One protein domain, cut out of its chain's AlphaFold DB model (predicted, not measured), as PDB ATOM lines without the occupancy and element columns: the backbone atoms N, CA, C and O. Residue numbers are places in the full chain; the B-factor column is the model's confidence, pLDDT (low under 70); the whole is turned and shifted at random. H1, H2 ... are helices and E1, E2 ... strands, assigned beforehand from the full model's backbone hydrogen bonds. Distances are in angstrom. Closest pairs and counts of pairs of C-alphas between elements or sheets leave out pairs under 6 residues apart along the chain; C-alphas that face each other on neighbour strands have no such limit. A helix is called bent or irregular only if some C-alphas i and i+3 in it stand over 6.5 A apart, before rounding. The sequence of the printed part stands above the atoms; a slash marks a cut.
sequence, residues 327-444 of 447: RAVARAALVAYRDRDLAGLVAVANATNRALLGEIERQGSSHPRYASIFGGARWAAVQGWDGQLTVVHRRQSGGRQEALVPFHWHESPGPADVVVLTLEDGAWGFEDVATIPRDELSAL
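This is residues 327 to 444 of the 447 residues of an uncharacterized protein of Candidatus Sumerlaeia bacterium (UniProt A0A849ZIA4). A strongly twisted sheet of four antiparallel strands has H1 and H5 crossing one face, while H1, H2 and H3 run to and fro as a zigzag of helices that extends past the E4 edge. Little H4 joins H3 to H5, and H6 sits at the sheet's level, near E1 and E3. The printed part has 118 residues, with H1 to H5, then E1 to E4, then H6; the sheet's order is E1, E2, E3, E4, and the class is mixed. The whole is compact, with a radius of gyration of the C-alphas of 13.9 A and spans of 40 by 33 by 22 A.

H1, residues 327 to 338, and H2, residues 342 to 348, form a helical hairpin: they touch at a shallow tilt of 7 degrees, opposite ways, the closest C-alphas being those of Ala 336 and Gly 344, 5.2 A apart. H2 forms another with H3, residues 351 to 366, at 8 degrees; their closest C-alphas, of Val 346 and Arg 354, are 4.9 A apart. H3 is irregular, C-alphas 362 and 365 being 9.4 A apart, and has a kink of 46 degrees near residue 360. H4, residues 370 to 373, and H3 only just touch, only at the corner, with 3 pairs of C-alphas within 8 A; the closest are those of Ile 360 and Tyr 370, 6.4 A. H5, residues 376 to 383, touches H1 at a steep tilt of 67 degrees; the closest C-alphas, of Arg 338 and Gln 383, are 5.9 A apart. E1, residues 393 to 397, E2, residues 400 to 409, E3, residues 416 to 424, and E4, residues 427 to 436, form a meander, each strand the antiparallel neighbour of the one before. N 395 and O 402 are 3.0 A apart, N 405 and O 419 2.9 A, and N 418 and O 434 2.8 A, within hydrogen-bond range. H1 and H5 on one face make two layers with the sheet, at heights over the sheet of 8.8 A and 9.3 A. H6, residues 438 to 442, stands at the sheet's level. Every O i to N i+4 pair is within range in H1, H2, H5 and H6; in H3 8 of 12 are, and H4 is too short for one.

H1 begins at C-alpha 327, (198.025, 180.666, 118.180), and is 16.4 A long; H3 measures 22.8 A. E2 spans 25.6 A, E3 24.5 A and E4 23.1 A, with a bend of 71 degrees at residue 433. H6 ends at C-alpha 442, (195.398, 164.511, 124.075).

The C-alphas farthest apart, of Arg 362 and Pro 413, are 40.7 A apart. The printed part has no cut and no long link. The mean pLDDT of the printed part is 95.0, and no printed residue is under 70.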
ATOM      1  N   ARG A 327     199.392 180.240 117.860       96.94
ATOM      2  CA  ARG A 327     198.025 180.666 118.180       96.94
ATOM      3  C   ARG A 327     197.605 181.906 117.390       96.94
ATOM      4  O   ARG A 327     196.466 181.958 116.927       96.94
ATOM      5  N   ALA A 328     198.504 182.878 117.209       94.50
ATOM      6  CA  ALA A 328     198.228 184.077 116.418       94.50
ATOM      7  C   ALA A 328     198.013 183.735 114.935       94.50
ATOM      8  O   ALA A 328     197.022 184.160 114.342       94.50
ATOM      9  N   VAL A 329     198.880 182.891 114.363       97.69
ATOM     10  CA  VAL A 329     198.750 182.422 112.973       97.69
ATOM     11  C   VAL A 329     197.473 181.603 112.774       97.69
ATOM     12  O   VAL A 329     196.766 181.825 111.795       97.69
ATOM     13  N   ALA A 330     197.127 180.707 113.705       98.25
ATOM     14  CA  ALA A 330     195.891 179.926 113.632       98.25
ATOM     15  C   ALA A 330     194.639 180.811 113.670       98.25
ATOM     16  O   ALA A 330     193.722 180.608 112.878       98.25
ATOM     17  N   ARG A 331     194.614 181.824 114.549       97.00
ATOM     18  CA  ARG A 331     193.517 182.800 114.615       97.00
ATOM     19  C   ARG A 331     193.364 183.540 113.291       97.00
ATOM     20  O   ARG A 331     192.265 183.581 112.750       97.00
ATOM     21  N   ALA A 332     194.458 184.095 112.770       95.62
ATOM     22  CA  ALA A 332     194.441 184.826 111.508       95.62
ATOM     23  C   ALA A 332     194.003 183.934 110.336       95.62
ATOM     24  O   ALA A 332     193.197 184.359 109.512       95.62
ATOM     25  N   ALA A 333     194.461 182.678 110.305       97.88
ATOM     26  CA  ALA A 333     194.030 181.705 109.312       97.88
ATOM     27  C   ALA A 333     192.524 181.436 109.391       97.88
ATOM     28  O   ALA A 333     191.872 181.489 108.361       97.88
ATOM     29  N   LEU A 334     191.954 181.191 110.577       97.88
ATOM     30  CA  LEU A 334     190.516 180.932 110.720       97.88
ATOM     31  C   LEU A 334     189.653 182.131 110.329       97.88
ATOM     32  O   LEU A 334     188.627 181.931 109.686       97.88
ATOM     33  N   VAL A 335     190.070 183.353 110.680       96.06
ATOM     34  CA  VAL A 335     189.390 184.587 110.250       96.06
ATOM     35  C   VAL A 335     189.396 184.679 108.724       96.06
ATOM     36  O   VAL A 335     188.330 184.704 108.113       96.06
ATOM     37  N   ALA A 336     190.575 184.596 108.099       95.81
ATOM     38  CA  ALA A 336     190.696 184.656 106.645       95.81
ATOM     39  C   ALA A 336     189.920 183.522 105.952       95.81
ATOM     40  O   ALA A 336     189.245 183.736 104.946       95.81
ATOM     41  N   TYR A 337     189.955 182.313 106.519       96.19
ATOM     42  CA  TYR A 337     189.199 181.172 106.021       96.19
ATOM     43  C   TYR A 337     187.703 181.497 106.056       96.19
ATOM     44  O   TYR A 337     187.072 181.471 104.999       96.19
ATOM     45  N   ARG A 338     187.155 181.862 107.227       95.56
ATOM     46  CA  ARG A 338     185.734 182.187 107.463       95.56
ATOM     47  C   ARG A 338     185.205 183.273 106.529       95.56
ATOM     48  O   ARG A 338     184.074 183.152 106.058       95.56
ATOM     49  N   ASP A 339     186.033 184.261 106.214       94.19
ATOM     50  CA  ASP A 339     185.662 185.405 105.376       94.19
ATOM     51  C   ASP A 339     185.925 185.145 103.878       94.19
ATOM     52  O   ASP A 339     185.621 185.973 103.023       94.19
ATOM     53  N   ARG A 340     186.443 183.953 103.538       95.12
ATOM     54  CA  ARG A 340     186.900 183.563 102.191       95.12
ATOM     55  C   ARG A 340     187.975 184.492 101.626       95.12
ATOM     56  O   ARG A 340     188.118 184.619 100.409       95.12
ATOM     57  N   ASP A 341     188.754 185.096 102.510       94.88
ATOM     58  CA  ASP A 341     189.886 185.942 102.175       94.88
ATOM     59  C   ASP A 341     191.091 185.074 101.786       94.88
ATOM     60  O   ASP A 341     191.905 184.640 102.608       94.88
ATOM     61  N   LEU A 342     191.195 184.788 100.488       95.38
ATOM     62  CA  LEU A 342     192.320 184.038  99.937       95.38
ATOM     63  C   LEU A 342     193.648 184.788 100.095       95.38
ATOM     64  O   LEU A 342     194.661 184.131 100.327       95.38
ATOM     65  N   ALA A 343     193.653 186.122 100.040       94.69
ATOM     66  CA  ALA A 343     194.863 186.920 100.226       94.69
ATOM     67  C   ALA A 343     195.380 186.797 101.669       94.69
ATOM     68  O   ALA A 343     196.567 186.536 101.893       94.69
ATOM     69  N   GLY A 344     194.482 186.879 102.654       95.06
ATOM     70  CA  GLY A 344     194.781 186.627 104.063       95.06
ATOM     71  C   GLY A 344     195.302 185.211 104.305       95.06
ATOM     72  O   GLY A 344     196.323 185.037 104.977       95.06
ATOM     73  N   LEU A 345     194.688 184.195 103.686       96.50
ATOM     74  CA  LEU A 345     195.177 182.811 103.750       96.50
ATOM     75  C   LEU A 345     196.578 182.662 103.139       96.50
ATOM     76  O   LEU A 345     197.441 182.016 103.738       96.50
ATOM     77  N   VAL A 346     196.845 183.284 101.987       96.88
ATOM     78  CA  VAL A 346     198.177 183.324 101.352       96.88
ATOM     79  C   VAL A 346     199.203 183.991 102.269       96.88
ATOM     80  O   VAL A 346     200.336 183.510 102.380       96.88
ATOM     81  N   ALA A 347     198.823 185.071 102.956       95.38
ATOM     82  CA  ALA A 347     199.708 185.797 103.858       95.38
ATOM     83  C   ALA A 347     200.185 184.920 105.023       95.38
ATOM     84  O   ALA A 347     201.369 184.965 105.371       95.38
ATOM     85  N   VAL A 348     199.316 184.067 105.577       97.19
ATOM     86  CA  VAL A 348     199.638 183.188 106.716       97.19
ATOM     87  C   VAL A 348     200.103 181.787 106.328       97.19
ATOM     88  O   VAL A 348     200.647 181.084 107.176       97.19
ATOM     89  N   ALA A 349     199.964 181.377 105.069       98.06
ATOM     90  CA  ALA A 349     200.354 180.048 104.607       98.06
ATOM     91  C   ALA A 349     201.860 179.765 104.737       98.06
ATOM     92  O   ALA A 349     202.713 180.667 104.730       98.06
ATOM     93  N   ASN A 350     202.189 178.480 104.849       97.19
ATOM     94  CA  ASN A 350     203.552 177.990 104.648       97.19
ATOM     95  C   ASN A 350     203.959 178.068 103.165       97.19
ATOM     96  O   ASN A 350     203.136 178.377 102.298       97.19
ATOM     97  N   ALA A 351     205.227 177.813 102.847       95.38
ATOM     98  CA  ALA A 351     205.744 177.966 101.486       95.38
ATOM     99  C   ALA A 351     204.991 177.106 100.454       95.38
ATOM    100  O   ALA A 351     204.743 177.558  99.335       95.38
ATOM    101  N   THR A 352     204.593 175.890 100.840       93.19
ATOM    102  CA  THR A 352     203.913 174.942  99.944       93.19
ATOM    103  C   THR A 352     202.495 175.412  99.617       93.19
ATOM    104  O   THR A 352     202.140 175.552  98.443       93.19
ATOM    105  N   ASN A 353     201.692 175.722 100.637       96.25
ATOM    106  CA  ASN A 353     200.295 176.104 100.444       96.25
ATOM    107  C   ASN A 353     200.129 177.543  99.979       96.25
ATOM    108  O   ASN A 353     199.152 177.828  99.293       96.25
ATOM    109  N   ARG A 354     201.103 178.426 100.215       96.44
ATOM    110  CA  ARG A 354     201.109 179.782  99.648       96.44
ATOM    111  C   ARG A 354     201.026 179.762  98.123       96.44
ATOM    112  O   ARG A 354     200.260 180.528  97.550       96.44
ATOM    113  N   ALA A 355     201.772 178.871  97.465       95.06
ATOM    114  CA  ALA A 355     201.744 178.751  96.009       95.06
ATOM    115  C   ALA A 355     200.378 178.261  95.497       95.06
ATOM    116  O   ALA A 355     199.851 178.807  94.529       95.06
ATOM    117  N   LEU A 356     199.791 177.259  96.161       95.50
ATOM    118  CA  LEU A 356     198.476 176.734  95.795       95.50
ATOM    119  C   LEU A 356     197.361 177.756  96.052       95.50
ATOM    120  O   LEU A 356     196.531 177.984  95.179       95.50
ATOM    121  N   LEU A 357     197.337 178.368  97.235       96.94
ATOM    122  CA  LEU A 357     196.335 179.362  97.612       96.94
ATOM    123  C   LEU A 357     196.429 180.608  96.731       96.94
ATOM    124  O   LEU A 357     195.392 181.100  96.312       96.94
ATOM    125  N   GLY A 358     197.637 181.046  96.357       96.31
ATOM    126  CA  GLY A 358     197.822 182.148  95.410       96.31
ATOM    127  C   GLY A 358     197.317 181.814  94.002       96.31
ATOM    128  O   GLY A 358     196.807 182.680  93.297       96.31
ATOM    129  N   GLU A 359     197.384 180.547  93.579       96.56
ATOM    130  CA  GLU A 359     196.755 180.132  92.320       96.56
ATOM    131  C   GLU A 359     195.226 180.162  92.400       96.56
ATOM    132  O   GLU A 359     194.557 180.617  91.469       96.56
ATOM    133  N   ILE A 360     194.672 179.724  93.531       96.94
ATOM    134  CA  ILE A 360     193.231 179.764  93.793       96.94
ATOM    135  C   ILE A 360     192.746 181.211  93.897       96.94
ATOM    136  O   ILE A 360     191.690 181.520  93.363       96.94
ATOM    137  N   GLU A 361     193.517 182.102  94.517       95.56
ATOM    138  CA  GLU A 361     193.250 183.542  94.598       95.56
ATOM    139  C   GLU A 361     193.112 184.155  93.202       95.56
ATOM    140  O   GLU A 361     192.107 184.796  92.902       95.56
ATOM    141  N   ARG A 362     194.068 183.880  92.305       95.75
ATOM    142  CA  ARG A 362     194.049 184.403  90.929       95.75
ATOM    143  C   ARG A 362     192.876 183.894  90.099       95.75
ATOM    144  O   ARG A 362     192.343 184.633  89.277       95.75
ATOM    145  N   GLN A 363     192.506 182.627  90.264       96.12
ATOM    146  CA  GLN A 363     191.427 181.999  89.494       96.12
ATOM    147  C   GLN A 363     190.041 182.147  90.155       96.12
ATOM    148  O   GLN A 363     189.011 181.931  89.505       96.12
ATOM    149  N   GLY A 364     189.993 182.484  91.442       93.44
ATOM    150  CA  GLY A 364     188.782 182.529  92.253       93.44
ATOM    151  C   GLY A 364     187.994 181.214  92.225       93.44
ATOM    152  O   GLY A 364     188.548 180.111  92.241       93.44
ATOM    153  N   SER A 365     186.669 181.332  92.128       93.94
ATOM    154  CA  SER A 365     185.734 180.197  92.125       93.94
ATOM    155  C   SER A 365     185.846 179.269  90.912       93.94
ATOM    156  O   SER A 365     185.277 178.177  90.937       93.94
ATOM    157  N   SER A 366     186.582 179.665  89.868       95.94
ATOM    158  CA  SER A 366     186.832 178.812  88.702       95.94
ATOM    159  C   SER A 366     187.895 177.735  88.956       95.94
ATOM    160  O   SER A 366     187.922 176.728  88.245       95.94
ATOM    161  N   HIS A 367     188.733 177.898  89.990       97.19
ATOM    162  CA  HIS A 367     189.749 176.906  90.321       97.19
ATOM    163  C   HIS A 367     189.095 175.601  90.817       97.19
ATOM    164  O   HIS A 367     188.286 175.646  91.750       97.19
ATOM    165  N   PRO A 368     189.497 174.409  90.325       94.31
ATOM    166  CA  PRO A 368     188.882 173.131  90.710       94.31
ATOM    167  C   PRO A 368     188.882 172.840  92.218       94.31
ATOM    168  O   PRO A 368     188.045 172.093  92.717       94.31
ATOM    169  N   ARG A 369     189.833 173.424  92.958       93.81
ATOM    170  CA  ARG A 369     189.946 173.277  94.420       93.81
ATOM    171  C   ARG A 369     189.184 174.317  95.241       93.81
ATOM    172  O   ARG A 369     189.059 174.108  96.441       93.81
ATOM    173  N   TYR A 370     188.647 175.384  94.646       94.19
ATOM    174  CA  TYR A 370     187.965 176.438  95.409       94.19
ATOM    175  C   TYR A 370     186.803 175.873  96.240       94.19
ATOM    176  O   TYR A 370     186.723 176.087  97.448       94.19
ATOM    177  N   ALA A 371     185.951 175.053  95.612       92.81
ATOM    178  CA  ALA A 371     184.828 174.396  96.283       92.81
ATOM    179  C   ALA A 371     185.262 173.370  97.346       92.81
ATOM    180  O   ALA A 371     184.501 173.085  98.266       92.81
ATOM    181  N   SER A 372     186.477 172.824  97.234       89.81
ATOM    182  CA  SER A 372     187.032 171.900  98.229       89.81
ATOM    183  C   SER A 372     187.535 172.616  99.481       89.81
ATOM    184  O   SER A 372     187.540 172.002 100.542       89.81
ATOM    185  N   ILE A 373     187.983 173.871  99.362       91.94
ATOM    186  CA  ILE A 373     188.438 174.686 100.499       91.94
ATOM    187  C   ILE A 373     187.223 175.252 101.233       91.94
ATOM    188  O   ILE A 373     187.059 175.042 102.433       91.94
ATOM    189  N   PHE A 374     186.325 175.915 100.505       94.25
ATOM    190  CA  PHE A 374     185.171 176.613 101.080       94.25
ATOM    191  C   PHE A 374     183.891 175.763 101.089       94.25
ATOM    192  O   PHE A 374     182.783 176.289 100.953       94.25
ATOM    193  N   GLY A 375     184.041 174.443 101.218       90.75
ATOM    194  CA  GLY A 375     182.946 173.478 101.254       90.75
ATOM    195  C   GLY A 375     183.218 172.305 102.200       90.75
ATOM    196  O   GLY A 375     184.307 172.150 102.748       90.75
ATOM    197  N   GLY A 376     182.203 171.462 102.400       93.00
ATOM    198  CA  GLY A 376     182.299 170.271 103.249       93.00
ATOM    199  C   GLY A 376     182.347 170.559 104.756       93.00
ATOM    200  O   GLY A 376     182.088 171.672 105.213       93.00
ATOM    201  N   ALA A 377     182.657 169.519 105.535       91.56
ATOM    202  CA  ALA A 377     182.597 169.564 106.998       91.56
ATOM    203  C   ALA A 377     183.617 170.532 107.624       91.56
ATOM    204  O   ALA A 377     183.282 171.229 108.572       91.56
ATOM    205  N   ARG A 378     184.829 170.635 107.058       90.31
ATOM    206  CA  ARG A 378     185.881 171.547 107.547       90.31
ATOM    207  C   ARG A 378     185.447 173.006 107.461       90.31
ATOM    208  O   ARG A 378     185.590 173.755 108.418       90.31
ATOM    209  N   TRP A 379     184.864 173.389 106.325       94.31
ATOM    210  CA  TRP A 379     184.298 174.722 106.153       94.31
ATOM    211  C   TRP A 379     183.180 174.996 107.160       94.31
ATOM    212  O   TRP A 379     183.172 176.047 107.792       94.31
ATOM    213  N   ALA A 380     182.269 174.036 107.348       94.81
ATOM    214  CA  ALA A 380     181.188 174.163 108.321       94.81
ATOM    215  C   ALA A 380     181.711 174.324 109.761       94.81
ATOM    216  O   ALA A 380     181.179 175.145 110.502       94.81
ATOM    217  N   ALA A 381     182.779 173.611 110.134       95.44
ATOM    218  CA  ALA A 381     183.421 173.755 111.438       95.44
ATOM    219  C   ALA A 381     184.006 175.162 111.640       95.44
ATOM    220  O   ALA A 381     183.784 175.773 112.679       95.44
ATOM    221  N   VAL A 382     184.700 175.710 110.633       96.81
ATOM    222  CA  VAL A 382     185.229 177.087 110.680       96.81
ATOM    223  C   VAL A 382     184.101 178.119 110.786       96.81
ATOM    224  O   VAL A 382     184.228 179.091 111.521       96.81
ATOM    225  N   GLN A 383     182.981 177.913 110.088       95.62
ATOM    226  CA  GLN A 383     181.809 178.793 110.194       95.62
ATOM    227  C   GLN A 383     181.149 178.733 111.581       95.62
ATOM    228  O   GLN A 383     180.611 179.735 112.042       95.62
ATOM    229  N   GLY A 384     181.196 177.576 112.246       92.12
ATOM    230  CA  GLY A 384     180.703 177.381 113.612       92.12
ATOM    231  C   GLY A 384     181.710 177.728 114.712       92.12
ATOM    232  O   GLY A 384     181.428 177.477 115.883       92.12
ATOM    233  N   TRP A 385     182.885 178.255 114.360       95.75
ATOM    234  CA  TRP A 385     183.908 178.641 115.323       95.75
ATOM    235  C   TRP A 385     183.469 179.867 116.135       95.75
ATOM    236  O   TRP A 385     183.128 180.913 115.583       95.75
ATOM    237  N   ASP A 386     183.535 179.753 117.459       90.62
ATOM    238  CA  ASP A 386     183.097 180.758 118.436       90.62
ATOM    239  C   ASP A 386     184.159 181.834 118.755       90.62
ATOM    240  O   ASP A 386     183.998 182.636 119.674       90.62
ATOM    241  N   GLY A 387     185.276 181.845 118.020       90.56
ATOM    242  CA  GLY A 387     186.392 182.766 118.240       90.56
ATOM    243  C   GLY A 387     187.401 182.305 119.301       90.56
ATOM    244  O   GLY A 387     188.444 182.958 119.471       90.56
ATOM    245  N   GLN A 388     187.151 181.187 119.991       88.88
ATOM    246  CA  GLN A 388     188.048 180.631 121.003       88.88
ATOM    247  C   GLN A 388     189.036 179.637 120.391       88.88
ATOM    248  O   GLN A 388     188.700 178.792 119.570       88.88
ATOM    249  N   LEU A 389     190.297 179.737 120.804       92.38
ATOM    250  CA  LEU A 389     191.324 178.744 120.486       92.38
ATOM    251  C   LEU A 389     191.722 178.055 121.775       92.38
ATOM    252  O   LEU A 389     191.890 178.737 122.788       92.38
ATOM    253  N   THR A 390     191.920 176.744 121.748       90.44
ATOM    254  CA  THR A 390     192.386 176.012 122.928       90.44
ATOM    255  C   THR A 390     193.915 175.904 122.956       90.44
ATOM    256  O   THR A 390     194.621 176.634 122.256       90.44
ATOM    257  N   VAL A 391     194.424 175.015 123.810       92.06
ATOM    258  CA  VAL A 391     195.849 174.709 123.973       92.06
ATOM    259  C   VAL A 391     196.476 174.277 122.645       92.06
ATOM    260  O   VAL A 391     195.860 173.544 121.872       92.06
ATOM    261  N   VAL A 392     197.700 174.741 122.385       95.56
ATOM    262  CA  VAL A 392     198.478 174.358 121.203       95.56
ATOM    263  C   VAL A 392     199.165 173.025 121.482       95.56
ATOM    264  O   VAL A 392     199.876 172.888 122.475       95.56
ATOM    265  N   HIS A 393     198.987 172.054 120.592       97.50
ATOM    266  CA  HIS A 393     199.666 170.762 120.664       97.50
ATOM    267  C   HIS A 393     200.784 170.695 119.629       97.50
ATOM    268  O   HIS A 393     200.586 171.089 118.480       97.50
ATOM    269  N   ARG A 394     201.959 170.175 119.996       96.50
ATOM    270  CA  ARG A 394     203.111 170.077 119.083       96.50
ATOM    271  C   ARG A 394     203.408 168.630 118.713       96.50
ATOM    272  O   ARG A 394     203.383 167.747 119.567       96.50
ATOM    273  N   ARG A 395     203.770 168.379 117.452       96.00
ATOM    274  CA  ARG A 395     204.291 167.073 117.013       96.00
ATOM    275  C   ARG A 395     205.387 167.207 115.964       96.00
ATOM    276  O   ARG A 395     205.553 168.254 115.349       96.00
ATOM    277  N   GLN A 396     206.134 166.125 115.768       95.69
ATOM    278  CA  GLN A 396     207.066 165.974 114.651       95.69
ATOM    279  C   GLN A 396     206.421 165.083 113.591       95.69
ATOM    280  O   GLN A 396     205.969 163.982 113.900       95.69
ATOM    281  N   SER A 397     206.382 165.552 112.350       92.00
ATOM    282  CA  SER A 397     205.731 164.879 111.226       92.00
ATOM    283  C   SER A 397     206.566 165.100 109.971       92.00
ATOM    284  O   SER A 397     206.901 166.230 109.626       92.00
ATOM    285  N   GLY A 398     207.010 164.017 109.326       86.81
ATOM    286  CA  GLY A 398     207.821 164.109 108.103       86.81
ATOM    287  C   GLY A 398     209.126 164.910 108.246       86.81
ATOM    288  O   GLY A 398     209.583 165.502 107.273       86.81
ATOM    289  N   GLY A 399     209.711 164.965 109.449       91.88
ATOM    290  CA  GLY A 399     210.909 165.766 109.740       91.88
ATOM    291  C   GLY A 399     210.653 167.267 109.915       91.88
ATOM    292  O   GLY A 399     211.607 168.036 109.985       91.88
ATOM    293  N   ARG A 400     209.386 167.688 109.980       94.38
ATOM    294  CA  ARG A 400     208.963 169.061 110.256       94.38
ATOM    295  C   ARG A 400     208.255 169.132 111.603       94.38
ATOM    296  O   ARG A 400     207.596 168.180 112.027       94.38
ATOM    297  N   GLN A 401     208.365 170.285 112.252       97.44
ATOM    298  CA  GLN A 401     207.601 170.570 113.456       97.44
ATOM    299  C   GLN A 401     206.217 171.098 113.066       97.44
ATOM    300  O   GLN A 401     206.108 172.067 112.315       97.44
ATOM    301  N   GLU A 402     205.176 170.470 113.599       98.00
ATOM    302  CA  GLU A 402     203.785 170.879 113.431       98.00
ATOM    303  C   GLU A 402     203.206 171.388 114.755       98.00
ATOM    304  O   GLU A 402     203.539 170.880 115.833       98.00
ATOM    305  N   ALA A 403     202.311 172.367 114.657       98.12
ATOM    306  CA  ALA A 403     201.417 172.780 115.727       98.12
ATOM    307  C   ALA A 403     199.974 172.495 115.304       98.12
ATOM    308  O   ALA A 403     199.569 172.817 114.188       98.12
ATOM    309  N   LEU A 404     199.205 171.890 116.204       98.31
ATOM    310  CA  LEU A 404     197.782 171.630 116.052       98.31
ATOM    311  C   LEU A 404     197.054 172.512 117.057       98.31
ATOM    312  O   LEU A 404     197.261 172.384 118.265       98.31
ATOM    313  N   VAL A 405     196.233 173.428 116.552       98.06
ATOM    314  CA  VAL A 405     195.497 174.400 117.366       98.06
ATOM    315  C   VAL A 405     194.007 174.078 117.272       98.06
ATOM    316  O   VAL A 405     193.389 174.392 116.251       98.06
ATOM    317  N   PRO A 406     193.415 173.422 118.283       97.56
ATOM    318  CA  PRO A 406     192.004 173.071 118.256       97.56
ATOM    319  C   PRO A 406     191.127 174.313 118.403       97.56
ATOM    320  O   PRO A 406     191.426 175.226 119.180       97.56
ATOM    321  N   PHE A 407     190.040 174.330 117.637       96.88
ATOM    322  CA  PHE A 407     189.085 175.441 117.601       96.88
ATOM    323  C   PHE A 407     187.624 174.975 117.636       96.88
ATOM    324  O   PHE A 407     186.729 175.786 117.848       96.88
ATOM    325  N   HIS A 408     187.365 173.679 117.451       95.06
ATOM    326  CA  HIS A 408     186.031 173.105 117.591       95.06
ATOM    327  C   HIS A 408     186.119 171.674 118.126       95.06
ATOM    328  O   HIS A 408     186.936 170.877 117.666       95.06
ATOM    329  N   TRP A 409     185.269 171.337 119.096       93.19
ATOM    330  CA  TRP A 409     185.173 169.996 119.668       93.19
ATOM    331  C   TRP A 409     183.825 169.380 119.319       93.19
ATOM    332  O   TRP A 409     182.783 169.928 119.675       93.19
ATOM    333  N   HIS A 410     183.851 168.200 118.704       92.00
ATOM    334  CA  HIS A 410     182.642 167.410 118.482       92.00
ATOM    335  C   HIS A 410     182.137 166.818 119.808       92.00
ATOM    336  O   HIS A 410     182.908 166.676 120.772       92.00
ATOM    337  N   GLU A 411     180.847 166.467 119.857       88.81
ATOM    338  CA  GLU A 411     180.197 165.896 121.047       88.81
ATOM    339  C   GLU A 411     180.995 164.721 121.626       88.81
ATOM    340  O   GLU A 411     181.468 163.847 120.902       88.81
ATOM    341  N   SER A 412     181.172 164.708 122.949       79.56
ATOM    342  CA  SER A 412     182.030 163.723 123.609       79.56
ATOM    343  C   SER A 412     181.403 162.319 123.601       79.56
ATOM    344  O   SER A 412     180.270 162.177 124.059       79.56
ATOM    345  N   PRO A 413     182.150 161.261 123.222       82.56
ATOM    346  CA  PRO A 413     183.535 161.268 122.747       82.56
ATOM    347  C   PRO A 413     183.612 161.545 121.236       82.56
ATOM    348  O   PRO A 413     183.229 160.705 120.425       82.56
ATOM    349  N   GLY A 414     184.156 162.700 120.858       89.69
ATOM    350  CA  GLY A 414     184.235 163.143 119.467       89.69
ATOM    351  C   GLY A 414     185.585 163.779 119.152       89.69
ATOM    352  O   GLY A 414     186.275 164.222 120.083       89.69
ATOM    353  N   PRO A 415     185.987 163.799 117.868       96.19
ATOM    354  CA  PRO A 415     187.240 164.412 117.439       96.19
ATOM    355  C   PRO A 415     187.251 165.931 117.687       96.19
ATOM    356  O   PRO A 415     186.255 166.524 118.108       96.19
ATOM    357  N   ALA A 416     188.391 166.558 117.428       96.25
ATOM    358  CA  ALA A 416     188.530 168.006 117.359       96.25
ATOM    359  C   ALA A 416     188.794 168.437 115.921       96.25
ATOM    360  O   ALA A 416     189.580 167.787 115.230       96.25
ATOM    361  N   ASP A 417     188.227 169.564 115.505       97.62
ATOM    362  CA  ASP A 417     188.758 170.291 114.360       97.62
ATOM    363  C   ASP A 417     189.888 171.208 114.829       97.62
ATOM    364  O   ASP A 417     189.794 171.913 115.842       97.62
ATOM    365  N   VAL A 418     190.992 171.149 114.094       98.12
ATOM    366  CA  VAL A 418     192.246 171.821 114.413       98.12
ATOM    367  C   VAL A 418     192.754 172.585 113.202       98.12
ATOM    368  O   VAL A 418     192.607 172.148 112.057       98.12
ATOM    369  N   VAL A 419     193.413 173.706 113.462       98.44
ATOM    370  CA  VAL A 419     194.306 174.330 112.490       98.44
ATOM    371  C   VAL A 419     195.656 173.636 112.582       98.44
ATOM    372  O   VAL A 419     196.246 173.571 113.661       98.44
ATOM    373  N   VAL A 420     196.145 173.128 111.456       98.25
ATOM    374  CA  VAL A 420     197.481 172.548 111.330       98.25
ATOM    375  C   VAL A 420     198.424 173.621 110.805       98.25
ATOM    376  O   VAL A 420     198.183 174.226 109.759       98.25
ATOM    377  N   LEU A 421     199.506 173.852 111.541       98.56
ATOM    378  CA  LEU A 421     200.575 174.774 111.184       98.56
ATOM    379  C   LEU A 421     201.896 174.020 111.098       98.56
ATOM    380  O   LEU A 421     202.134 173.090 111.866       98.56
ATOM    381  N   THR A 422     202.790 174.472 110.229       98.38
ATOM    382  CA  THR A 422     204.154 173.944 110.110       98.38
ATOM    383  C   THR A 422     205.165 175.050 110.387       98.38
ATOM    384  O   THR A 422     204.958 176.188 109.965       98.38
ATOM    385  N   LEU A 423     206.235 174.735 111.117       97.81
ATOM    386  CA  LEU A 423     207.322 175.672 111.405       97.81
ATOM    387  C   LEU A 423     208.361 175.632 110.274       97.81
ATOM    388  O   LEU A 423     208.986 174.595 110.046       97.81
ATOM    389  N   GLU A 424     208.568 176.760 109.600       96.06
ATOM    390  CA  GLU A 424     209.550 176.951 108.527       96.06
ATOM    391  C   GLU A 424     210.394 178.191 108.850       96.06
ATOM    392  O   GLU A 424     209.849 179.259 109.114       96.06
ATOM    393  N   ASP A 425     211.723 178.048 108.893       94.81
ATOM    394  CA  ASP A 425     212.664 179.150 109.163       94.81
ATOM    395  C   ASP A 425     212.328 179.993 110.416       94.81
ATOM    396  O   ASP A 425     212.517 181.207 110.454       94.81
ATOM    397  N   GLY A 426     211.819 179.336 111.466       95.88
ATOM    398  CA  GLY A 426     211.434 179.980 112.729       95.88
ATOM    399  C   GLY A 426     210.055 180.652 112.722       95.88
ATOM    400  O   GLY A 426     209.672 181.242 113.731       95.88
ATOM    401  N   ALA A 427     209.293 180.538 111.633       96.88
ATOM    402  CA  ALA A 427     207.957 181.101 111.485       96.88
ATOM    403  C   ALA A 427     206.906 180.006 111.243       96.88
ATOM    404  O   ALA A 427     207.092 179.098 110.434       96.88
ATOM    405  N   TRP A 428     205.768 180.096 111.924       98.31
ATOM    406  CA  TRP A 428     204.621 179.234 111.668       98.31
ATOM    407  C   TRP A 428     203.939 179.622 110.356       98.31
ATOM    408  O   TRP A 428     203.806 180.803 110.012       98.31
ATOM    409  N   GLY A 429     203.497 178.617 109.608       98.19
ATOM    410  CA  GLY A 429     202.704 178.780 108.399       98.19
ATOM    411  C   GLY A 429     201.504 177.847 108.382       98.19
ATOM    412  O   GLY A 429     201.618 176.680 108.751       98.19
ATOM    413  N   PHE A 430     200.362 178.375 107.949       98.31
ATOM    414  CA  PHE A 430     199.127 177.621 107.771       98.31
ATOM    415  C   PHE A 430     199.304 176.507 106.734       98.31
ATOM    416  O   PHE A 430     199.724 176.770 105.602       98.31
ATOM    417  N   GLU A 431     198.996 175.278 107.151       96.88
ATOM    418  CA  GLU A 431     198.997 174.076 106.319       96.88
ATOM    419  C   GLU A 431     197.549 173.707 105.954       96.88
ATOM    420  O   GLU A 431     197.170 173.814 104.794       96.88
ATOM    421  N   ASP A 432     196.712 173.322 106.921       95.94
ATOM    422  CA  ASP A 432     195.353 172.825 106.644       95.94
ATOM    423  C   ASP A 432     194.414 173.021 107.848       95.94
ATOM    424  O   ASP A 432     194.847 173.299 108.969       95.94
ATOM    425  N   VAL A 433     193.117 172.817 107.626       97.12
ATOM    426  CA  VAL A 433     192.136 172.516 108.672       97.12
ATOM    427  C   VAL A 433     191.887 171.012 108.656       97.12
ATOM    428  O   VAL A 433     191.469 170.451 107.643       97.12
ATOM    429  N   ALA A 434     192.120 170.345 109.780       96.56
ATOM    430  CA  ALA A 434     191.979 168.898 109.897       96.56
ATOM    431  C   ALA A 434     191.056 168.519 111.055       96.56
ATOM    432  O   ALA A 434     190.877 169.287 111.991       96.56
ATOM    433  N   THR A 435     190.517 167.305 111.002       96.50
ATOM    434  CA  THR A 435     189.764 166.702 112.105       96.50
ATOM    435  C   THR A 435     190.627 165.596 112.701       96.50
ATOM    436  O   THR A 435     190.982 164.652 111.993       96.50
ATOM    437  N   ILE A 436     190.997 165.718 113.974       95.94
ATOM    438  CA  ILE A 436     191.917 164.813 114.674       95.94
ATOM    439  C   ILE A 436     191.176 164.111 115.820       95.94
ATOM    440  O   ILE A 436     190.442 164.772 116.564       95.94
ATOM    441  N   PRO A 437     191.339 162.787 115.998       96.56
ATOM    442  CA  PRO A 437     190.800 162.079 117.154       96.56
ATOM    443  C   PRO A 437     191.237 162.721 118.477       96.56
ATOM    444  O   PRO A 437     192.390 163.112 118.659       96.56
ATOM    445  N   ARG A 438     190.300 162.847 119.421       93.50
ATOM    446  CA  ARG A 438     190.544 163.522 120.706       93.50
ATOM    447  C   ARG A 438     191.638 162.847 121.527       93.50
ATOM    448  O   ARG A 438     192.391 163.536 122.208       93.50
ATOM    449  N   ASP A 439     191.710 161.524 121.488       94.69
ATOM    450  CA  ASP A 439     192.732 160.722 122.156       94.69
ATOM    451  C   ASP A 439     194.116 160.918 121.527       94.69
ATOM    452  O   ASP A 439     195.083 161.103 122.264       94.69
ATOM    453  N   GLU A 440     194.204 160.977 120.192       95.31
ATOM    454  CA  GLU A 440     195.447 161.328 119.491       95.31
ATOM    455  C   GLU A 440     195.930 162.718 119.913       95.31
ATOM    456  O   GLU A 440     197.079 162.876 120.319       95.31
ATOM    457  N   LEU A 441     195.042 163.714 119.887       94.94
ATOM    458  CA  LEU A 441     195.375 165.089 120.255       94.94
ATOM    459  C   LEU A 441     195.795 165.206 121.731       94.94
ATOM    460  O   LEU A 441     196.780 165.871 122.044       94.94
ATOM    461  N   SER A 442     195.098 164.509 122.633       93.25
ATOM    462  CA  SER A 442     195.398 164.511 124.075       93.25
ATOM    463  C   SER A 442     196.718 163.811 124.421       93.25
ATOM    464  O   SER A 442     197.267 164.047 125.494       93.25
ATOM    465  N   ALA A 443     197.228 162.948 123.538       95.88
ATOM    466  CA  ALA A 443     198.520 162.288 123.706       95.88
ATOM    467  C   ALA A 443     199.711 163.170 123.283       95.88
ATOM    468  O   ALA A 443     200.861 162.818 123.561       95.88
ATOM    469  N   LEU A 444     199.462 164.297 122.607       96.31
ATOM    470  CA  LEU A 444     200.507 165.208 122.149       96.31
ATOM    471  C   LEU A 444     200.922 166.205 123.245       96.31
ATOM    472  O   LEU A 444     200.063 166.683 123.991       96.31
TER     473      LEU A 444